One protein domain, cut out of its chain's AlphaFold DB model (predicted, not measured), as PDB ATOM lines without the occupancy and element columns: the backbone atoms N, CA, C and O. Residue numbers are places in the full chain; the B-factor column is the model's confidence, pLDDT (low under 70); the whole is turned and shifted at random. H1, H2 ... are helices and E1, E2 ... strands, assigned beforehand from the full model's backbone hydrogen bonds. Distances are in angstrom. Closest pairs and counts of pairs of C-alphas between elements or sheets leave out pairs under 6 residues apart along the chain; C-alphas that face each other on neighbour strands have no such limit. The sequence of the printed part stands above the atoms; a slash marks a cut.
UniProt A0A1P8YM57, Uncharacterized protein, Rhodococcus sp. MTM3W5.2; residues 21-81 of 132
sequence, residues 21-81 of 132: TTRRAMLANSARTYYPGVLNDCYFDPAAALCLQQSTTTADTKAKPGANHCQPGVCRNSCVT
ATOM      1  N   THR A  21     287.440 296.583 249.673       67.19
ATOM      2  CA  THR A  21     288.526 297.573 249.698       67.19
ATOM      3  C   THR A  21     288.067 298.893 250.312       67.19
ATOM      4  O   THR A  21     288.750 299.416 251.193       67.19
ATOM      5  N   THR A  22     286.882 299.383 249.936       66.88
ATOM      6  CA  THR A  22     286.268 300.570 250.552       66.88
ATOM      7  C   THR A  22     286.051 300.347 252.049       66.88
ATOM      8  O   THR A  22     286.442 301.180 252.861       66.88
ATOM      9  N   ARG A  23     285.537 299.177 252.439       69.25
ATOM     10  CA  ARG A  23     285.344 298.785 253.842       69.25
ATOM     11  C   ARG A  23     286.646 298.804 254.644       69.25
ATOM     12  O   ARG A  23     286.679 299.349 255.745       69.25
ATOM     13  N   ARG A  24     287.732 298.245 254.101       69.62
ATOM     14  CA  ARG A  24     289.059 298.266 254.745       69.62
ATOM     15  C   ARG A  24     289.610 299.685 254.896       69.62
ATOM     16  O   ARG A  24     290.146 300.008 255.950       69.62
ATOM     17  N   ALA A  25     289.432 300.543 253.891       69.00
ATOM     18  CA  ALA A  25     289.828 301.948 253.971       69.00
ATOM     19  C   ALA A  25     289.004 302.725 255.014       69.00
ATOM     20  O   ALA A  25     289.552 303.523 255.769       69.00
ATOM     21  N   MET A  26     287.701 302.451 255.113       67.69
ATOM     22  CA  MET A  26     286.838 303.045 256.136       67.69
ATOM     23  C   MET A  26     287.218 302.594 257.548       67.69
ATOM     24  O   MET A  26     287.192 303.405 258.465       67.69
ATOM     25  N   LEU A  27     287.625 301.335 257.724       68.56
ATOM     26  CA  LEU A  27     288.132 300.821 259.001       68.56
ATOM     27  C   LEU A  27     289.458 301.462 259.434       68.56
ATOM     28  O   LEU A  27     289.754 301.490 260.624       68.56
ATOM     29  N   ALA A  28     290.244 301.997 258.496       67.50
ATOM     30  CA  ALA A  28     291.440 302.771 258.821       67.50
ATOM     31  C   ALA A  28     291.108 304.169 259.384       67.50
ATOM     32  O   ALA A  28     291.979 304.818 259.963       67.50
ATOM     33  N   ASN A  29     289.859 304.638 259.242       68.50
ATOM     34  CA  ASN A  29     289.397 305.896 259.817       68.50
ATOM     35  C   ASN A  29     288.919 305.695 261.265       68.50
ATOM     36  O   ASN A  29     287.825 305.191 261.509       68.50
ATOM     37  N   SER A  30     289.711 306.163 262.229       61.09
ATOM     38  CA  SER A  30     289.415 306.055 263.664       61.09
ATOM     39  C   SER A  30     288.258 306.936 264.149       61.09
ATOM     40  O   SER A  30     287.803 306.766 265.279       61.09
ATOM     41  N   ALA A  31     287.760 307.867 263.327       67.56
ATOM     42  CA  ALA A  31     286.666 308.763 263.705       67.56
ATOM     43  C   ALA A  31     285.286 308.083 263.700       67.56
ATOM     44  O   ALA A  31     284.314 308.680 264.163       67.56
ATOM     45  N   ARG A  32     285.167 306.864 263.154       72.88
ATOM     46  CA  ARG A  32     283.902 306.125 263.064       72.88
ATOM     47  C   ARG A  32     284.073 304.700 263.552       72.88
ATOM     48  O   ARG A  32     285.073 304.048 263.271       72.88
ATOM     49  N   THR A  33     283.044 304.193 264.217       80.81
ATOM     50  CA  THR A  33     283.006 302.790 264.629       80.81
ATOM     51  C   THR A  33     282.237 301.981 263.596       80.81
ATOM     52  O   THR A  33     281.125 302.339 263.207       80.81
ATOM     53  N   TYR A  34     282.822 300.876 263.152       83.75
ATOM     54  CA  TYR A  34     282.179 299.944 262.238       83.75
ATOM     55  C   TYR A  34     281.550 298.786 263.014       83.75
ATOM     56  O   TYR A  34     282.220 298.122 263.806       83.75
ATOM     57  N   TYR A  35     280.270 298.531 262.759       86.31
ATOM     58  CA  TYR A  35     279.529 297.419 263.341       86.31
ATOM     59  C   TYR A  35     279.079 296.485 262.217       86.31
ATOM     60  O   TYR A  35     278.202 296.869 261.438       86.31
ATOM     61  N   PRO A  36     279.660 295.281 262.104       85.19
ATOM     62  CA  PRO A  36     279.236 294.324 261.098       85.19
ATOM     63  C   PRO A  36     277.851 293.766 261.428       85.19
ATOM     64  O   PRO A  36     277.535 293.536 262.599       85.19
ATOM     65  N   GLY A  37     277.046 293.499 260.403       88.06
ATOM     66  CA  GLY A  37     275.724 292.898 260.582       88.06
ATOM     67  C   GLY A  37     275.386 291.838 259.542       88.06
ATOM     68  O   GLY A  37     276.127 291.589 258.594       88.06
ATOM     69  N   VAL A  38     274.261 291.156 259.771       89.81
ATOM     70  CA  VAL A  38     273.784 290.069 258.898       89.81
ATOM     71  C   VAL A  38     273.099 290.623 257.647       89.81
ATOM     72  O   VAL A  38     273.334 290.124 256.552       89.81
ATOM     73  N   LEU A  39     272.277 291.665 257.802       89.62
ATOM     74  CA  LEU A  39     271.540 292.295 256.696       89.62
ATOM     75  C   LEU A  39     272.214 293.567 256.175       89.62
ATOM     76  O   LEU A  39     272.025 293.938 255.021       89.62
ATOM     77  N   ASN A  40     272.995 294.233 257.020       89.31
ATOM     78  CA  ASN A  40     273.744 295.428 256.678       89.31
ATOM     79  C   ASN A  40     274.872 295.635 257.688       89.31
ATOM     80  O   ASN A  40     274.726 295.298 258.863       89.31
ATOM     81  N   ASP A  41     275.922 296.319 257.267       87.19
ATOM     82  CA  ASP A  41     276.905 296.890 258.174       87.19
ATOM     83  C   ASP A  41     276.466 298.292 258.620       87.19
ATOM     84  O   ASP A  41     275.650 298.948 257.960       87.19
ATOM     85  N   CYS A  42     276.990 298.765 259.750       87.12
ATOM     86  CA  CYS A  42     276.771 300.117 260.250       87.12
ATOM     87  C   CYS A  42     278.102 300.862 260.403       87.12
ATOM     88  O   CYS A  42     278.911 300.542 261.276       87.12
ATOM     89  N   TYR A  43     278.307 301.885 259.574       85.75
ATOM     90  CA  TYR A  43     279.377 302.869 259.719       85.75
ATOM     91  C   TYR A  43     278.885 303.991 260.613       85.75
ATOM     92  O   TYR A  43     278.321 304.985 260.156       85.75
ATOM     93  N   PHE A  44     279.021 303.778 261.911       85.44
ATOM     94  CA  PHE A  44     278.341 304.583 262.898       85.44
ATOM     95  C   PHE A  44     278.928 305.989 262.996       85.44
ATOM     96  O   PHE A  44     280.073 306.189 263.400       85.44
ATOM     97  N   ASP A  45     278.074 306.950 262.673       84.25
ATOM     98  CA  ASP A  45     278.186 308.356 263.022       84.25
ATOM     99  C   ASP A  45     276.943 308.727 263.858       84.25
ATOM    100  O   ASP A  45     275.822 308.670 263.332       84.25
ATOM    101  N   PRO A  46     277.088 309.067 265.153       81.62
ATOM    102  CA  PRO A  46     275.950 309.383 266.013       81.62
ATOM    103  C   PRO A  46     275.157 310.606 265.529       81.62
ATOM    104  O   PRO A  46     273.958 310.678 265.790       81.62
ATOM    105  N   ALA A  47     275.779 311.537 264.795       81.62
ATOM    106  CA  ALA A  47     275.097 312.713 264.257       81.62
ATOM    107  C   ALA A  47     274.151 312.363 263.092       81.62
ATOM    108  O   ALA A  47     273.162 313.059 262.859       81.62
ATOM    109  N   ALA A  48     274.424 311.266 262.378       79.19
ATOM    110  CA  ALA A  48     273.655 310.819 261.217       79.19
ATOM    111  C   ALA A  48     272.827 309.540 261.466       79.19
ATOM    112  O   ALA A  48     272.080 309.109 260.582       79.19
ATOM    113  N   ALA A  49     272.933 308.938 262.654       83.81
ATOM    114  CA  ALA A  49     272.281 307.679 263.002       83.81
ATOM    115  C   ALA A  49     270.754 307.823 263.143       83.81
ATOM    116  O   ALA A  49     270.248 308.226 264.190       83.81
ATOM    117  N   LEU A  50     270.003 307.397 262.121       84.12
ATOM    118  CA  LEU A  50     268.533 307.381 262.155       84.12
ATOM    119  C   LEU A  50     267.988 306.540 263.326       84.12
ATOM    120  O   LEU A  50     267.021 306.927 263.979       84.12
ATOM    121  N   CYS A  51     268.662 305.433 263.646       82.00
ATOM    122  CA  CYS A  51     268.279 304.537 264.738       82.00
ATOM    123  C   CYS A  51     268.336 305.189 266.132       82.00
ATOM    124  O   CYS A  51     267.669 304.706 267.045       82.00
ATOM    125  N   LEU A  52     269.092 306.283 266.301       82.00
ATOM    126  CA  LEU A  52     269.142 307.059 267.545       82.00
ATOM    127  C   LEU A  52     268.113 308.194 267.585       82.00
ATOM    128  O   LEU A  52     267.752 308.657 268.663       82.00
ATOM    129  N   GLN A  53     267.623 308.646 266.430       75.12
ATOM    130  CA  GLN A  53     266.549 309.645 266.360       75.12
ATOM    131  C   GLN A  53     265.203 309.045 266.782       75.12
ATOM    132  O   GLN A  53     264.350 309.744 267.319       75.12
ATOM    133  N   GLN A  54     265.036 307.740 266.564       65.50
ATOM    134  CA  GLN A  54     263.844 306.980 266.940       65.50
ATOM    135  C   GLN A  54     263.905 306.434 268.379       65.50
ATOM    136  O   GLN A  54     262.901 305.934 268.881       65.50
ATOM    137  N   SER A  55     265.057 306.520 269.059       63.56
ATOM    138  CA  SER A  55     265.201 306.066 270.445       63.56
ATOM    139  C   SER A  55     264.795 307.157 271.437       63.56
ATOM    140  O   SER A  55     265.340 308.257 271.406       63.56
ATOM    141  N   THR A  56     263.902 306.831 272.373       60.16
ATOM    142  CA  THR A  56     263.529 307.689 273.517       60.16
ATOM    143  C   THR A  56     264.568 307.677 274.646       60.16
ATOM    144  O   THR A  56     264.321 308.202 275.731       60.16
ATOM    145  N   THR A  57     265.724 307.049 274.426       54.03
ATOM    146  CA  THR A  57     266.719 306.770 275.464       54.03
ATOM    147  C   THR A  57     267.625 307.977 275.730       54.03
ATOM    148  O   THR A  57     267.911 308.784 274.841       54.03
ATOM    149  N   THR A  58     268.050 308.117 276.987       52.00
ATOM    150  CA  THR A  58     268.865 309.220 277.514       52.00
ATOM    151  C   THR A  58     270.202 309.373 276.775       52.00
ATOM    152  O   THR A  58     270.704 308.444 276.143       52.00
ATOM    153  N   ALA A  59     270.789 310.574 276.834       54.81
ATOM    154  CA  ALA A  59     271.973 310.960 276.059       54.81
ATOM    155  C   ALA A  59     273.162 309.977 276.162       54.81
ATOM    156  O   ALA A  59     273.872 309.794 275.174       54.81
ATOM    157  N   ASP A  60     273.319 309.280 277.291       50.75
ATOM    158  CA  ASP A  60     274.410 308.326 277.538       50.75
ATOM    159  C   ASP A  60     274.301 307.016 276.731       50.75
ATOM    160  O   ASP A  60     275.287 306.300 276.566       50.75
ATOM    161  N   THR A  61     273.131 306.693 276.165       54.47
ATOM    162  CA  THR A  61     272.932 305.475 275.347       54.47
ATOM    163  C   THR A  61     273.216 305.686 273.856       54.47
ATOM    164  O   THR A  61     273.184 304.734 273.078       54.47
ATOM    165  N   LYS A  62     273.565 306.911 273.440       60.41
ATOM    166  CA  LYS A  62     273.877 307.265 272.041       60.41
ATOM    167  C   LYS A  62     275.277 306.838 271.582       60.41
ATOM    168  O   LYS A  62     275.691 307.189 270.483       60.41
ATOM    169  N   ALA A  63     276.012 306.081 272.396       66.38
ATOM    170  CA  ALA A  63     277.379 305.655 272.094       66.38
ATOM    171  C   ALA A  63     277.472 304.474 271.104       66.38
ATOM    172  O   ALA A  63     278.572 304.132 270.671       66.38
ATOM    173  N   LYS A  64     276.353 303.809 270.778       71.62
ATOM    174  CA  LYS A  64     276.307 302.630 269.894       71.62
ATOM    175  C   LYS A  64     275.007 302.608 269.078       71.62
ATOM    176  O   LYS A  64     274.002 303.140 269.545       71.62
ATOM    177  N   PRO A  65     274.982 301.975 267.891       71.19
ATOM    178  CA  PRO A  65     273.744 301.785 267.145       71.19
ATOM    179  C   PRO A  65     272.781 300.854 267.895       71.19
ATOM    180  O   PRO A  65     273.199 299.850 268.473       71.19
ATOM    181  N   GLY A  66     271.482 301.157 267.832       74.06
ATOM    182  CA  GLY A  66     270.442 300.225 268.268       74.06
ATOM    183  C   GLY A  66     270.458 298.966 267.397       74.06
ATOM    184  O   GLY A  66     270.385 299.061 266.168       74.06
ATOM    185  N   ALA A  67     270.575 297.793 268.023       69.81
ATOM    186  CA  ALA A  67     270.561 296.516 267.316       69.81
ATOM    187  C   ALA A  67     269.249 296.362 266.529       69.81
ATOM    188  O   ALA A  67     268.181 296.646 267.058       69.81
ATOM    189  N   ASN A  68     269.331 295.941 265.264       68.75
ATOM    190  CA  ASN A  68     268.186 295.783 264.352       68.75
ATOM    191  C   ASN A  68     267.346 297.054 264.096       68.75
ATOM    192  O   ASN A  68     266.311 296.973 263.447       68.75
ATOM    193  N   HIS A  69     267.771 298.230 264.570       76.31
ATOM    194  CA  HIS A  69     267.051 299.494 264.357       76.31
ATOM    195  C   HIS A  69     267.551 300.266 263.129       76.31
ATOM    196  O   HIS A  69     266.998 301.307 262.773       76.31
ATOM    197  N   CYS A  70     268.635 299.816 262.492       80.56
ATOM    198  CA  CYS A  70     269.027 300.379 261.206       80.56
ATOM    199  C   CYS A  70     267.962 300.031 260.164       80.56
ATOM    200  O   CYS A  70     267.495 298.901 260.121       80.56
ATOM    201  N   GLN A  71     267.615 301.004 259.322       81.50
ATOM    202  CA  GLN A  71     266.753 300.810 258.159       81.50
ATOM    203  C   GLN A  71     267.631 300.825 256.901       81.50
ATOM    204  O   GLN A  71     268.018 301.916 256.453       81.50
ATOM    205  N   PRO A  72     268.015 299.652 256.362       81.50
ATOM    206  CA  PRO A  72     268.802 299.583 255.138       81.50
ATOM    207  C   PRO A  72     268.063 300.270 253.985       81.50
ATOM    208  O   PRO A  72     266.851 300.129 253.844       81.50
ATOM    209  N   GLY A  73     268.783 301.068 253.195       75.94
ATOM    210  CA  GLY A  73     268.217 301.883 252.110       75.94
ATOM    211  C   GLY A  73     267.752 303.289 252.518       75.94
ATOM    212  O   GLY A  73     267.514 304.117 251.642       75.94
ATOM    213  N   VAL A  74     267.676 303.595 253.820       82.44
ATOM    214  CA  VAL A  74     267.291 304.932 254.326       82.44
ATOM    215  C   VAL A  74     268.346 305.516 255.266       82.44
ATOM    216  O   VAL A  74     268.684 306.698 255.185       82.44
ATOM    217  N   CYS A  75     268.885 304.707 256.179       84.31
ATOM    218  CA  CYS A  75     269.865 305.169 257.156       84.31
ATOM    219  C   CYS A  75     271.236 305.393 256.501       84.31
ATOM    220  O   CYS A  75     271.814 304.460 255.955       84.31
ATOM    221  N   ARG A  76     271.807 306.596 256.652       82.19
ATOM    222  CA  ARG A  76     273.143 306.945 256.119       82.19
ATOM    223  C   ARG A  76     274.291 306.128 256.711       82.19
ATOM    224  O   ARG A  76     275.324 305.980 256.072       82.19
ATOM    225  N   ASN A  77     274.108 305.590 257.913       85.38
ATOM    226  CA  ASN A  77     275.102 304.713 258.528       85.38
ATOM    227  C   ASN A  77     274.981 303.274 258.012       85.38
ATOM    228  O   ASN A  77     275.905 302.494 258.206       85.38
ATOM    229  N   SER A  78     273.848 302.904 257.403       87.44
ATOM    230  CA  SER A  78     273.587 301.540 256.951       87.44
ATOM    231  C   SER A  78     274.191 301.304 255.576       87.44
ATOM    232  O   SER A  78     273.966 302.066 254.640       87.44
ATOM    233  N   CYS A  79     274.944 300.221 255.464       86.00
ATOM    234  CA  CYS A  79     275.599 299.817 254.244       86.00
ATOM    235  C   CYS A  79     275.235 298.372 253.902       86.00
ATOM    236  O   CYS A  79     275.391 297.475 254.730       86.00
ATOM    237  N   VAL A  80     274.775 298.155 252.671       86.12
ATOM    238  CA  VAL A  80     274.499 296.828 252.119       86.12
ATOM    239  C   VAL A  80     275.500 296.549 251.004       86.12
ATOM    240  O   VAL A  80     275.807 297.415 250.189       86.12
ATOM    241  N   THR A  81     276.021 295.331 251.002       84.44
ATOM    242  CA  THR A  81     277.061 294.843 250.083       84.44
ATOM    243  C   THR A  81     276.764 293.393 249.715       84.44
ATOM    244  O   THR A  81     275.939 292.754 250.378       84.44
TER     245      THR A  81
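AT A GLANCE: This is residues 21 to 81 of the 132 residues of an uncharacterized protein of Rhodococcus sp. MTM3W5.2 (UniProt A0A1P8YM57). There is little regular structure: a small antiparallel hairpin, E1 and E2, sits between H1 at one end and H2 with loops at the other, and an unnamed stretch, residues 54 to 81, returns to pair with E2. The 61 printed residues hold H1, E1, E2 and H2 in that order, mixed in class, with only 18 residues in named elements. The whole is compact, radius of gyration of the C-alphas 11.4 A, but elongated, spanning 36 by 23 by 16 A.

IN THESE COORDINATES: Find E1 at residues 33 to 35 and E2 at 41 to 44, 9.1 A long, from C-alpha 41 at (276.905, 296.890, 258.174). H1, residues 21 to 27, runs 9.9 A from (288.526, 297.573, 249.698); H2 is residues 50 to 53.

HOW THE PARTS SIT: In the hairpin, directions differ by 157 degrees; look for N 35 and O 42, 2.8 A apart. Residues 41 to 42 pair antiparallel with 78 to 79. The closest C-alphas of H1 and E1, Leu 27 and Tyr 34, are 6.8 A apart. H1 and H2 are apart. Every O i to N i+4 pair in H1 is within hydrogen-bond range; H2 is too short for one.

THE WHOLE: The farthest C-alphas, Thr 21 and Thr 58, are 36.0 A apart. The printed part has no cut, and the three links are tight. Confidence is under 70 at residues 21 to 31, 54 to 63 and 67 to 68.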